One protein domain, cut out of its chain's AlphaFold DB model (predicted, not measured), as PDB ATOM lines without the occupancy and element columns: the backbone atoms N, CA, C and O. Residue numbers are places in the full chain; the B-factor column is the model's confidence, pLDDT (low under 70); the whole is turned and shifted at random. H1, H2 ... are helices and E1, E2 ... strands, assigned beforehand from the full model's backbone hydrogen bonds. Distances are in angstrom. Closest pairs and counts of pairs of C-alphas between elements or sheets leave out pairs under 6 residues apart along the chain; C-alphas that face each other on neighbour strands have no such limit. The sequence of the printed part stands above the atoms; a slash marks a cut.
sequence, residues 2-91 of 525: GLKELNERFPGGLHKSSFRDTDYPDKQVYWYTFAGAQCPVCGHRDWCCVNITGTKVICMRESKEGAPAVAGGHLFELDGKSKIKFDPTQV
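This is residues 2 to 91 of the 525 residues of the protein "DUF3854 domain-containing protein" of Lactobacillus reuteri (UniProt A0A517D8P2). With little regular structure, this is a strongly twisted five-stranded sheet with short helix H1 over E1 and E2. The 90 printed residues hold one named helix and five named strands in the order H1 E1 E2 E3 E4 E5; the strands E1 E2 E3 E4 E5 form a meander, each strand the antiparallel neighbour of the one before, and the class is mixed, with only 35 of the 90 residues in named elements. It is compact, radius of gyration of the C-alphas 12.1 A, spanning 35 by 27 by 26 A.

H1, residues 2 to 9, is on the sheet at a height of 10.2 A, every O i to N i+4 pair within hydrogen-bond range. E1, residues 14 to 20, and E2, residues 30 to 35, are a hairpin, N 17 to O 31 2.8 A. E3, residues 46 to 50, is the antiparallel neighbour of E2 and makes a hairpin with it, with N 34 of E2 and O 48 of E3 within hydrogen-bond range at 2.9 A. E4, residues 56 to 59, has O 58 to N 49 at 2.9 A, and E5, residues 73 to 77, O 76 to N 57 at 2.8 A.

H1 starts at C-alpha 2 (-35.065, -39.742, 0.276); E1 spans 15.4 A, E2 15.1 A; E5 ends at C-alpha 77 (-20.178, -34.936, -8.829).

The printed part has no cut; E4 to E5 is a long link. Residues 2, 12, 36, 80 to 82 and 91 have pLDDT under 70.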
ATOM      1  N   GLY A   2     -35.872 -40.706   1.059       65.12
ATOM      2  CA  GLY A   2     -35.065 -39.742   0.276       65.12
ATOM      3  C   GLY A   2     -35.740 -38.848  -0.785       65.12
ATOM      4  O   GLY A   2     -35.245 -37.762  -1.052       65.12
ATOM      5  N   LEU A   3     -36.851 -39.251  -1.422       70.69
ATOM      6  CA  LEU A   3     -37.389 -38.499  -2.576       70.69
ATOM      7  C   LEU A   3     -38.001 -37.140  -2.199       70.69
ATOM      8  O   LEU A   3     -37.940 -36.198  -2.985       70.69
ATOM      9  N   LYS A   4     -38.599 -37.030  -1.008       77.31
ATOM     10  CA  LYS A   4     -39.156 -35.757  -0.531       77.31
ATOM     11  C   LYS A   4     -38.033 -34.740  -0.320       77.31
ATOM     12  O   LYS A   4     -38.086 -33.653  -0.880       77.31
ATOM     13  N   GLU A   5     -36.995 -35.146   0.400       80.88
ATOM     14  CA  GLU A   5     -35.809 -34.329   0.675       80.88
ATOM     15  C   GLU A   5     -35.036 -34.005  -0.621       80.88
ATOM     16  O   GLU A   5     -34.532 -32.897  -0.800       80.88
ATOM     17  N   LEU A   6     -35.003 -34.935  -1.583       84.50
ATOM     18  CA  LEU A   6     -34.420 -34.702  -2.909       84.50
ATOM     19  C   LEU A   6     -35.187 -33.655  -3.715       84.50
ATOM     20  O   LEU A   6     -34.564 -32.797  -4.342       84.50
ATOM     21  N   ASN A   7     -36.519 -33.679  -3.664       80.75
ATOM     22  CA  ASN A   7     -37.353 -32.647  -4.280       80.75
ATOM     23  C   ASN A   7     -37.222 -31.284  -3.581       80.75
ATOM     24  O   ASN A   7     -37.339 -30.260  -4.246       80.75
ATOM     25  N   GLU A   8     -36.960 -31.245  -2.272       82.88
ATOM     26  CA  GLU A   8     -36.660 -29.994  -1.557       82.88
ATOM     27  C   GLU A   8     -35.332 -29.382  -2.032       82.88
ATOM     28  O   GLU A   8     -35.232 -28.165  -2.186       82.88
ATOM     29  N   ARG A   9     -34.327 -30.217  -2.339       80.62
ATOM     30  CA  ARG A   9     -33.036 -29.767  -2.888       80.62
ATOM     31  C   ARG A   9     -33.124 -29.310  -4.344       80.62
ATOM     32  O   ARG A   9     -32.451 -28.355  -4.724       80.62
ATOM     33  N   PHE A  10     -33.922 -29.996  -5.157       82.50
ATOM     34  CA  PHE A  10     -34.130 -29.677  -6.570       82.50
ATOM     35  C   PHE A  10     -35.601 -29.310  -6.812       82.50
ATOM     36  O   PHE A  10     -36.366 -30.119  -7.347       82.50
ATOM     37  N   PRO A  11     -36.019 -28.094  -6.411       71.12
ATOM     38  CA  PRO A  11     -37.402 -27.671  -6.538       71.12
ATOM     39  C   PRO A  11     -37.784 -27.528  -8.011       71.12
ATOM     40  O   PRO A  11     -37.019 -27.014  -8.828       71.12
ATOM     41  N   GLY A  12     -38.993 -27.973  -8.348       64.06
ATOM     42  CA  GLY A  12     -39.536 -27.910  -9.709       64.06
ATOM     43  C   GLY A  12     -39.934 -29.262 -10.295       64.06
ATOM     44  O   GLY A  12     -40.574 -29.275 -11.338       64.06
ATOM     45  N   GLY A  13     -39.630 -30.374  -9.619       76.50
ATOM     46  CA  GLY A  13     -40.127 -31.704  -9.972       76.50
ATOM     47  C   GLY A  13     -39.059 -32.649 -10.519       76.50
ATOM     48  O   GLY A  13     -38.304 -32.327 -11.443       76.50
ATOM     49  N   LEU A  14     -39.038 -33.852  -9.948       82.31
ATOM     50  CA  LEU A  14     -38.221 -34.987 -10.353       82.31
ATOM     51  C   LEU A  14     -39.126 -36.190 -10.625       82.31
ATOM     52  O   LEU A  14     -40.109 -36.403  -9.913       82.31
ATOM     53  N   HIS A  15     -38.770 -37.019 -11.605       80.81
ATOM     54  CA  HIS A  15     -39.429 -38.307 -11.826       80.81
ATOM     55  C   HIS A  15     -38.427 -39.451 -11.775       80.81
ATOM     56  O   HIS A  15     -37.285 -39.320 -12.207       80.81
ATOM     57  N   LYS A  16     -38.850 -40.598 -11.243       84.00
ATOM     58  CA  LYS A  16     -38.021 -41.804 -11.207       84.00
ATOM     59  C   LYS A  16     -37.731 -42.260 -12.641       84.00
ATOM     60  O   LYS A  16     -38.659 -42.477 -13.416       84.00
ATOM     61  N   SER A  17     -36.457 -42.411 -12.985       81.94
ATOM     62  CA  SER A  17     -36.029 -42.884 -14.303       81.94
ATOM     63  C   SER A  17     -36.035 -44.417 -14.386       81.94
ATOM     64  O   SER A  17     -36.306 -45.128 -13.414       81.94
ATOM     65  N   SER A  18     -35.705 -44.954 -15.563       75.81
ATOM     66  CA  SER A  18     -35.419 -46.380 -15.760       75.81
ATOM     67  C   SER A  18     -33.960 -46.769 -15.504       75.81
ATOM     68  O   SER A  18     -33.654 -47.960 -15.531       75.81
ATOM     69  N   PHE A  19     -33.061 -45.808 -15.279       78.81
ATOM     70  CA  PHE A  19     -31.634 -46.068 -15.096       78.81
ATOM     71  C   PHE A  19     -31.351 -46.445 -13.648       78.81
ATOM     72  O   PHE A  19     -31.697 -45.695 -12.736       78.81
ATOM     73  N   ARG A  20     -30.720 -47.603 -13.432       84.75
ATOM     74  CA  ARG A  20     -30.290 -48.022 -12.096       84.75
ATOM     75  C   ARG A  20     -29.096 -47.199 -11.627       84.75
ATOM     76  O   ARG A  20     -28.203 -46.886 -12.412       84.75
ATOM     77  N   ASP A  21     -29.107 -46.860 -10.347       86.94
ATOM     78  CA  ASP A  21     -27.985 -46.214  -9.682       86.94
ATOM     79  C   ASP A  21     -26.950 -47.271  -9.297       86.94
ATOM     80  O   ASP A  21     -27.195 -48.130  -8.451       86.94
ATOM     81  N   THR A  22     -25.795 -47.228  -9.957       84.88
ATOM     82  CA  THR A  22     -24.711 -48.195  -9.763       84.88
ATOM     83  C   THR A  22     -24.025 -48.059  -8.409       84.88
ATOM     84  O   THR A  22     -23.292 -48.967  -8.033       84.88
ATOM     85  N   ASP A  23     -24.275 -46.977  -7.665       85.50
ATOM     86  CA  ASP A  23     -23.831 -46.853  -6.272       85.50
ATOM     87  C   ASP A  23     -24.545 -47.866  -5.351       85.50
ATOM     88  O   ASP A  23     -24.082 -48.129  -4.240       85.50
ATOM     89  N   TYR A  24     -25.653 -48.460  -5.816       85.88
ATOM     90  CA  TYR A  24     -26.454 -49.448  -5.095       85.88
ATOM     91  C   TYR A  24     -26.714 -50.689  -5.972       85.88
ATOM     92  O   TYR A  24     -27.855 -50.935  -6.368       85.88
ATOM     93  N   PRO A  25     -25.677 -51.478  -6.306       76.31
ATOM     94  CA  PRO A  25     -25.773 -52.554  -7.299       76.31
ATOM     95  C   PRO A  25     -26.810 -53.629  -6.941       76.31
ATOM     96  O   PRO A  25     -27.487 -54.152  -7.832       76.31
ATOM     97  N   ASP A  26     -26.978 -53.893  -5.643       75.06
ATOM     98  CA  ASP A  26     -27.857 -54.941  -5.115       75.06
ATOM     99  C   ASP A  26     -29.268 -54.447  -4.776       75.06
ATOM    100  O   ASP A  26     -30.087 -55.230  -4.314       75.06
ATOM    101  N   LYS A  27     -29.575 -53.161  -4.999       78.19
ATOM    102  CA  LYS A  27     -30.877 -52.564  -4.667       78.19
ATOM    103  C   LYS A  27     -31.534 -51.932  -5.887       78.19
ATOM    104  O   LYS A  27     -30.877 -51.444  -6.804       78.19
ATOM    105  N   GLN A  28     -32.866 -51.879  -5.894       74.44
ATOM    106  CA  GLN A  28     -33.654 -51.223  -6.947       74.44
ATOM    107  C   GLN A  28     -33.692 -49.695  -6.788       74.44
ATOM    108  O   GLN A  28     -34.749 -49.055  -6.749       74.44
ATOM    109  N   VAL A  29     -32.509 -49.093  -6.697       85.00
ATOM    110  CA  VAL A  29     -32.332 -47.643  -6.663       85.00
ATOM    111  C   VAL A  29     -32.154 -47.151  -8.085       85.00
ATOM    112  O   VAL A  29     -31.397 -47.714  -8.873       85.00
ATOM    113  N   TYR A  30     -32.879 -46.095  -8.427       87.06
ATOM    114  CA  TYR A  30     -32.860 -45.522  -9.761       87.06
ATOM    115  C   TYR A  30     -32.449 -44.064  -9.690       87.06
ATOM    116  O   TYR A  30     -32.714 -43.375  -8.703       87.06
ATOM    117  N   TRP A  31     -31.858 -43.591 -10.778       92.12
ATOM    118  CA  TRP A  31     -31.692 -42.170 -11.023       92.12
ATOM    119  C   TRP A  31     -33.055 -41.491 -11.159       92.12
ATOM    120  O   TRP A  31     -34.040 -42.120 -11.555       92.12
ATOM    121  N   TYR A  32     -33.102 -40.194 -10.891       91.31
ATOM    122  CA  TYR A  32     -34.285 -39.360 -11.045       91.31
ATOM    123  C   TYR A  32     -34.031 -38.322 -12.122       91.31
ATOM    124  O   TYR A  32     -33.063 -37.574 -12.059       91.31
ATOM    125  N   THR A  33     -34.887 -38.278 -13.128       90.81
ATOM    126  CA  THR A  33     -34.767 -37.338 -14.233       90.81
ATOM    127  C   THR A  33     -35.414 -36.008 -13.848       90.81
ATOM    128  O   THR A  33     -36.513 -35.975 -13.281       90.81
ATOM    129  N   PHE A  34     -34.733 -34.906 -14.164       83.81
ATOM    130  CA  PHE A  34     -35.269 -33.557 -14.004       83.81
ATOM    131  C   PHE A  34     -36.526 -33.403 -14.875       83.81
ATOM    132  O   PHE A  34     -36.515 -33.751 -16.056       83.81
ATOM    133  N   ALA A  35     -37.629 -32.951 -14.278       78.31
ATOM    134  CA  ALA A  35     -38.911 -32.740 -14.953       78.31
ATOM    135  C   ALA A  35     -39.578 -31.462 -14.431       78.31
ATOM    136  O   ALA A  35     -40.651 -31.491 -13.835       78.31
ATOM    137  N   GLY A  36     -38.885 -30.347 -14.643       67.06
ATOM    138  CA  GLY A  36     -39.236 -29.012 -14.168       67.06
ATOM    139  C   GLY A  36     -38.223 -28.462 -13.161       67.06
ATOM    140  O   GLY A  36     -38.001 -27.251 -13.127       67.06
ATOM    141  N   ALA A  37     -37.543 -29.332 -12.407       79.19
ATOM    142  CA  ALA A  37     -36.412 -28.946 -11.567       79.19
ATOM    143  C   ALA A  37     -35.173 -28.611 -12.408       79.19
ATOM    144  O   ALA A  37     -34.922 -29.238 -13.433       79.19
ATOM    145  N   GLN A  38     -34.388 -27.624 -11.977       83.62
ATOM    146  CA  GLN A  38     -33.230 -27.147 -12.734       83.62
ATOM    147  C   GLN A  38     -31.988 -28.016 -12.499       83.62
ATOM    148  O   GLN A  38     -31.558 -28.211 -11.363       83.62
ATOM    149  N   CYS A  39     -31.376 -28.495 -13.582       90.00
ATOM    150  CA  CYS A  39     -30.093 -29.181 -13.538       90.00
ATOM    151  C   CYS A  39     -28.989 -28.196 -13.112       90.00
ATOM    152  O   CYS A  39     -28.812 -27.172 -13.776       90.00
ATOM    153  N   PRO A  40     -28.193 -28.501 -12.073       88.56
ATOM    154  CA  PRO A  40     -27.149 -27.598 -11.583       88.56
ATOM    155  C   PRO A  40     -25.920 -27.515 -12.503       88.56
ATOM    156  O   PRO A  40     -25.063 -26.671 -12.281       88.56
ATOM    157  N   VAL A  41     -25.815 -28.393 -13.510       90.62
ATOM    158  CA  VAL A  41     -24.692 -28.414 -14.462       90.62
ATOM    159  C   VAL A  41     -24.993 -27.544 -15.683       90.62
ATOM    160  O   VAL A  41     -24.221 -26.651 -15.993       90.62
ATOM    161  N   CYS A  42     -26.118 -27.786 -16.368       88.75
ATOM    162  CA  CYS A  42     -26.458 -27.089 -17.620       88.75
ATOM    163  C   CYS A  42     -27.586 -26.057 -17.489       88.75
ATOM    164  O   CYS A  42     -27.940 -25.411 -18.467       88.75
ATOM    165  N   GLY A  43     -28.238 -25.946 -16.329       84.38
ATOM    166  CA  GLY A  43     -29.335 -25.000 -16.123       84.38
ATOM    167  C   GLY A  43     -30.662 -25.354 -16.813       84.38
ATOM    168  O   GLY A  43     -31.648 -24.650 -16.593       84.38
ATOM    169  N   HIS A  44     -30.735 -26.434 -17.599       83.38
ATOM    170  CA  HIS A  44     -31.986 -26.923 -18.194       83.38
ATOM    171  C   HIS A  44     -32.851 -27.684 -17.188       83.38
ATOM    172  O   HIS A  44     -32.359 -28.196 -16.184       83.38
ATOM    173  N   ARG A  45     -34.156 -27.767 -17.463       84.88
ATOM    174  CA  ARG A  45     -35.160 -28.313 -16.533       84.88
ATOM    175  C   ARG A  45     -35.624 -29.733 -16.860       84.88
ATOM    176  O   ARG A  45     -36.574 -30.228 -16.258       84.88
ATOM    177  N   ASP A  46     -34.982 -30.378 -17.825       82.44
ATOM    178  CA  ASP A  46     -35.393 -31.664 -18.373       82.44
ATOM    179  C   ASP A  46     -34.202 -32.553 -18.768       82.44
ATOM    180  O   ASP A  46     -33.069 -32.079 -18.928       82.44
ATOM    181  N   TRP A  47     -34.491 -33.845 -18.971       87.31
ATOM    182  CA  TRP A  47     -33.631 -34.870 -19.594       87.31
ATOM    183  C   TRP A  47     -32.392 -35.313 -18.791       87.31
ATOM    184  O   TRP A  47     -32.069 -36.502 -18.767       87.31
ATOM    185  N   CYS A  48     -31.735 -34.399 -18.075       91.62
ATOM    186  CA  CYS A  48     -30.657 -34.712 -17.136       91.62
ATOM    187  C   CYS A  48     -31.167 -35.585 -15.976       91.62
ATOM    188  O   CYS A  48     -32.363 -35.594 -15.676       91.62
ATOM    189  N   CYS A  49     -30.268 -36.279 -15.279       94.06
ATOM    190  CA  CYS A  49     -30.627 -37.144 -14.152       94.06
ATOM    191  C   CYS A  49     -29.805 -36.835 -12.895       94.06
ATOM    192  O   CYS A  49     -28.648 -36.450 -13.004       94.06
ATOM    193  N   VAL A  50     -30.377 -37.043 -11.711       92.25
ATOM    194  CA  VAL A  50     -29.733 -36.917 -10.395       92.25
ATOM    195  C   VAL A  50     -29.910 -38.205  -9.592       92.25
ATOM    196  O   VAL A  50     -30.944 -38.869  -9.694       92.25
ATOM    197  N   ASN A  51     -28.899 -38.601  -8.825       92.50
ATOM    198  CA  ASN A  51     -28.995 -39.786  -7.974       92.50
ATOM    199  C   ASN A  51     -29.821 -39.507  -6.701       92.50
ATOM    200  O   ASN A  51     -30.036 -38.355  -6.323       92.50
ATOM    201  N   ILE A  52     -30.276 -40.555  -6.005       89.38
ATOM    202  CA  ILE A  52     -31.220 -40.406  -4.876       89.38
ATOM    203  C   ILE A  52     -30.653 -39.613  -3.685       89.38
ATOM    204  O   ILE A  52     -31.406 -39.049  -2.897       89.38
ATOM    205  N   THR A  53     -29.327 -39.543  -3.553       89.81
ATOM    206  CA  THR A  53     -28.659 -38.768  -2.492       89.81
ATOM    207  C   THR A  53     -28.386 -37.313  -2.881       89.81
ATOM    208  O   THR A  53     -27.956 -36.519  -2.036       89.81
ATOM    209  N   GLY A  54     -28.633 -36.946  -4.143       88.75
ATOM    210  CA  GLY A  54     -28.401 -35.605  -4.673       88.75
ATOM    211  C   GLY A  54     -26.926 -35.243  -4.851       88.75
ATOM    212  O   GLY A  54     -26.604 -34.063  -4.934       88.75
ATOM    213  N   THR A  55     -26.011 -36.213  -4.859       91.31
ATOM    214  CA  THR A  55     -24.558 -35.975  -4.928       91.31
ATOM    215  C   THR A  55     -23.978 -36.119  -6.325       91.31
ATOM    216  O   THR A  55     -22.847 -35.707  -6.545       91.31
ATOM    217  N   LYS A  56     -24.710 -36.719  -7.265       92.94
ATOM    218  CA  LYS A  56     -24.249 -36.934  -8.638       92.94
ATOM    219  C   LYS A  56     -25.330 -36.546  -9.634       92.94
ATOM    220  O   LYS A  56     -26.511 -36.788  -9.393       92.94
ATOM    221  N   VAL A  57     -24.912 -35.990 -10.767       93.56
ATOM    222  CA  VAL A  57     -25.771 -35.637 -11.900       93.56
ATOM    223  C   VAL A  57     -25.208 -36.233 -13.182       93.56
ATOM    224  O   VAL A  57     -24.038 -36.043 -13.491       93.56
ATOM    225  N   ILE A  58     -26.050 -36.912 -13.956       94.62
ATOM    226  CA  ILE A  58     -25.771 -37.236 -15.355       94.62
ATOM    227  C   ILE A  58     -26.320 -36.078 -16.190       94.62
ATOM    228  O   ILE A  58     -27.539 -35.916 -16.323       94.62
ATOM    229  N   CYS A  59     -25.426 -35.240 -16.716       93.38
ATOM    230  CA  CYS A  59     -25.793 -34.135 -17.592       93.38
ATOM    231  C   CYS A  59     -25.800 -34.610 -19.046       93.38
ATOM    232  O   CYS A  59     -24.806 -35.141 -19.535       93.38
ATOM    233  N   MET A  60     -26.914 -34.397 -19.743       92.12
ATOM    234  CA  MET A  60     -27.078 -34.833 -21.138       92.12
ATOM    235  C   MET A  60     -26.563 -33.813 -22.164       92.12
ATOM    236  O   MET A  60     -26.574 -34.087 -23.358       92.12
ATOM    237  N   ARG A  61     -26.161 -32.618 -21.716       88.25
ATOM    238  CA  ARG A  61     -25.825 -31.482 -22.596       88.25
ATOM    239  C   ARG A  61     -24.392 -30.994 -22.438       88.25
ATOM    240  O   ARG A  61     -23.776 -30.612 -23.420       88.25
ATOM    241  N   GLU A  62     -23.870 -31.045 -21.218       89.69
ATOM    242  CA  GLU A  62     -22.507 -30.615 -20.920       89.69
ATOM    243  C   GLU A  62     -21.573 -31.813 -20.786       89.69
ATOM    244  O   GLU A  62     -21.967 -32.892 -20.329       89.69
ATOM    245  N   SER A  63     -20.314 -31.591 -21.140       89.69
ATOM    246  CA  SER A  63     -19.204 -32.507 -20.905       89.69
ATOM    247  C   SER A  63     -18.024 -31.715 -20.351       89.69
ATOM    248  O   SER A  63     -17.881 -30.527 -20.630       89.69
ATOM    249  N   LYS A  64     -17.175 -32.363 -19.555       83.19
ATOM    250  CA  LYS A  64     -15.893 -31.799 -19.117       83.19
ATOM    251  C   LYS A  64     -14.805 -32.850 -19.253       83.19
ATOM    252  O   LYS A  64     -15.085 -34.049 -19.193       83.19
ATOM    253  N   GLU A  65     -13.567 -32.398 -19.401       79.56
ATOM    254  CA  GLU A  65     -12.407 -33.280 -19.491       79.56
ATOM    255  C   GLU A  65     -12.351 -34.229 -18.280       79.56
ATOM    256  O   GLU A  65     -12.475 -33.807 -17.128       79.56
ATOM    257  N   GLY A  66     -12.255 -35.533 -18.555       79.00
ATOM    258  CA  GLY A  66     -12.249 -36.589 -17.539       79.00
ATOM    259  C   GLY A  66     -13.619 -37.014 -16.987       79.00
ATOM    260  O   GLY A  66     -13.658 -37.909 -16.146       79.00
ATOM    261  N   ALA A  67     -14.744 -36.437 -17.432       84.62
ATOM    262  CA  ALA A  67     -16.071 -36.895 -17.005       84.62
ATOM    263  C   ALA A  67     -16.464 -38.225 -17.685       84.62
ATOM    264  O   ALA A  67     -16.511 -38.283 -18.916       84.62
ATOM    265  N   PRO A  68     -16.806 -39.286 -16.926       89.38
ATOM    266  CA  PRO A  68     -17.248 -40.551 -17.506       89.38
ATOM    267  C   PRO A  68     -18.550 -40.406 -18.302       89.38
ATOM    268  O   PRO A  68     -19.503 -39.778 -17.831       89.38
ATOM    269  N   ALA A  69     -18.616 -41.041 -19.474       88.00
ATOM    270  CA  ALA A  69     -19.844 -41.157 -20.255       88.00
ATOM    271  C   ALA A  69     -20.751 -42.249 -19.661       88.00
ATOM    272  O   ALA A  69     -20.360 -43.412 -19.565       88.00
ATOM    273  N   VAL A  70     -21.969 -41.882 -19.259       83.31
ATOM    274  CA  VAL A  70     -22.936 -42.774 -18.601       83.31
ATOM    275  C   VAL A  70     -24.343 -42.469 -19.109       83.31
ATOM    276  O   VAL A  70     -24.765 -41.317 -19.130       83.31
ATOM    277  N   ALA A  71     -25.086 -43.510 -19.506       77.81
ATOM    278  CA  ALA A  71     -26.496 -43.419 -19.909       77.81
ATOM    279  C   ALA A  71     -26.803 -42.356 -20.993       77.81
ATOM    280  O   ALA A  71     -27.889 -41.784 -21.010       77.81
ATOM    281  N   GLY A  72     -25.857 -42.104 -21.905       79.44
ATOM    282  CA  GLY A  72     -26.001 -41.113 -22.979       79.44
ATOM    283  C   GLY A  72     -25.640 -39.673 -22.593       79.44
ATOM    284  O   GLY A  72     -25.741 -38.793 -23.441       79.44
ATOM    285  N   GLY A  73     -25.190 -39.434 -21.356       89.81
ATOM    286  CA  GLY A  73     -24.663 -38.151 -20.887       89.81
ATOM    287  C   GLY A  73     -23.303 -38.299 -20.202       89.81
ATOM    288  O   GLY A  73     -22.648 -39.333 -20.320       89.81
ATOM    289  N   HIS A  74     -22.890 -37.273 -19.457       94.75
ATOM    290  CA  HIS A  74     -21.635 -37.258 -18.699       94.75
ATOM    291  C   HIS A  74     -21.901 -37.108 -17.202       94.75
ATOM    292  O   HIS A  74     -22.781 -36.349 -16.788       94.75
ATOM    293  N   LEU A  75     -21.149 -37.845 -16.387       93.88
ATOM    294  CA  LEU A  75     -21.309 -37.876 -14.937       93.88
ATOM    295  C   LEU A  75     -20.557 -36.718 -14.261       93.88
ATOM    296  O   LEU A  75     -19.354 -36.540 -14.448       93.88
ATOM    297  N   PHE A  76     -21.267 -35.969 -13.420       92.44
ATOM    298  CA  PHE A  76     -20.749 -34.882 -12.594       92.44
ATOM    299  C   PHE A  76     -21.013 -35.174 -11.120       92.44
ATOM    300  O   PHE A  76     -22.127 -35.535 -10.740       92.44
ATOM    301  N   GLU A  77     -20.008 -34.955 -10.281       91.62
ATOM    302  CA  GLU A  77     -20.178 -34.936  -8.829       91.62
ATOM    303  C   GLU A  77     -20.528 -33.523  -8.354       91.62
ATOM    304  O   GLU A  77     -19.995 -32.532  -8.858       91.62
ATOM    305  N   LEU A  78     -21.449 -33.439  -7.401       86.94
ATOM    306  CA  LEU A  78     -21.898 -32.203  -6.770       86.94
ATOM    307  C   LEU A  78     -21.253 -32.049  -5.391       86.94
ATOM    308  O   LEU A  78     -21.004 -33.042  -4.707       86.94
ATOM    309  N   ASP A  79     -21.050 -30.802  -4.949       77.19
ATOM    310  CA  ASP A  79     -20.542 -30.514  -3.602       77.19
ATOM    311  C   ASP A  79     -21.462 -31.164  -2.543       77.19
ATOM    312  O   ASP A  79     -22.690 -30.994  -2.534       77.19
ATOM    313  N   GLY A  80     -20.854 -31.980  -1.678       67.25
ATOM    314  CA  GLY A  80     -21.520 -32.869  -0.725       67.25
ATOM    315  C   GLY A  80     -22.074 -32.168   0.517       67.25
ATOM    316  O   GLY A  80     -22.675 -32.836   1.360       67.25
ATOM    317  N   LYS A  81     -21.916 -30.841   0.630       66.25
ATOM    318  CA  LYS A  81     -22.319 -30.021   1.793       66.25
ATOM    319  C   LYS A  81     -23.799 -30.124   2.188       66.25
ATOM    320  O   LYS A  81     -24.168 -29.689   3.271       66.25
ATOM    321  N   SER A  82     -24.638 -30.712   1.342       56.84
ATOM    322  CA  SER A  82     -26.069 -30.941   1.582       56.84
ATOM    323  C   SER A  82     -26.536 -32.297   1.027       56.84
ATOM    324  O   SER A  82     -27.616 -32.422   0.446       56.84
ATOM    325  N   LYS A  83     -25.696 -33.337   1.162       81.06
ATOM    326  CA  LYS A  83     -26.076 -34.725   0.845       81.06
ATOM    327  C   LYS A  83     -27.323 -35.123   1.635       81.06
ATOM    328  O   LYS A  83     -27.381 -34.955   2.850       81.06
ATOM    329  N   ILE A  84     -28.295 -35.702   0.942       83.31
ATOM    330  CA  ILE A  84     -29.522 -36.197   1.566       83.31
ATOM    331  C   ILE A  84     -29.288 -37.609   2.098       83.31
ATOM    332  O   ILE A  84     -28.613 -38.428   1.463       83.31
ATOM    333  N   LYS A  85     -29.849 -37.897   3.278       82.00
ATOM    334  CA  LYS A  85     -29.782 -39.225   3.889       82.00
ATOM    335  C   LYS A  85     -30.718 -40.173   3.141       82.00
ATOM    336  O   LYS A  85     -31.915 -39.938   3.038       82.00
ATOM    337  N   PHE A  86     -30.167 -41.271   2.647       82.25
ATOM    338  CA  PHE A  86     -30.915 -42.325   1.980       82.25
ATOM    339  C   PHE A  86     -30.556 -43.658   2.629       82.25
ATOM    340  O   PHE A  86     -29.374 -43.968   2.771       82.25
ATOM    341  N   ASP A  87     -31.575 -44.409   3.042       79.81
ATOM    342  CA  ASP A  87     -31.420 -45.752   3.592       79.81
ATOM    343  C   ASP A  87     -31.797 -46.787   2.518       79.81
ATOM    344  O   ASP A  87     -32.988 -46.953   2.229       79.81
ATOM    345  N   PRO A  88     -30.813 -47.466   1.901       74.88
ATOM    346  CA  PRO A  88     -31.066 -48.467   0.871       74.88
ATOM    347  C   PRO A  88     -31.754 -49.733   1.405       74.88
ATOM    348  O   PRO A  88     -32.287 -50.495   0.603       74.88
ATOM    349  N   THR A  89     -31.787 -49.973   2.723       73.50
ATOM    350  CA  THR A  89     -32.481 -51.143   3.304       73.50
ATOM    351  C   THR A  89     -34.003 -51.029   3.229       73.50
ATOM    352  O   THR A  89     -34.697 -52.036   3.247       73.50
ATOM    353  N   GLN A  90     -34.516 -49.803   3.084       70.50
ATOM    354  CA  GLN A  90     -35.943 -49.505   2.920       70.50
ATOM    355  C   GLN A  90     -36.411 -49.635   1.462       70.50
ATOM    356  O   GLN A  90     -37.563 -49.333   1.150       70.50
ATOM    357  N   VAL A  91     -35.510 -49.995   0.547       66.94
ATOM    358  CA  VAL A  91     -35.858 -50.299  -0.839       66.94
ATOM    359  C   VAL A  91     -36.189 -51.777  -0.909       66.94
ATOM    360  O   VAL A  91     -35.306 -52.611  -0.712       66.94
TER     361      VAL A  91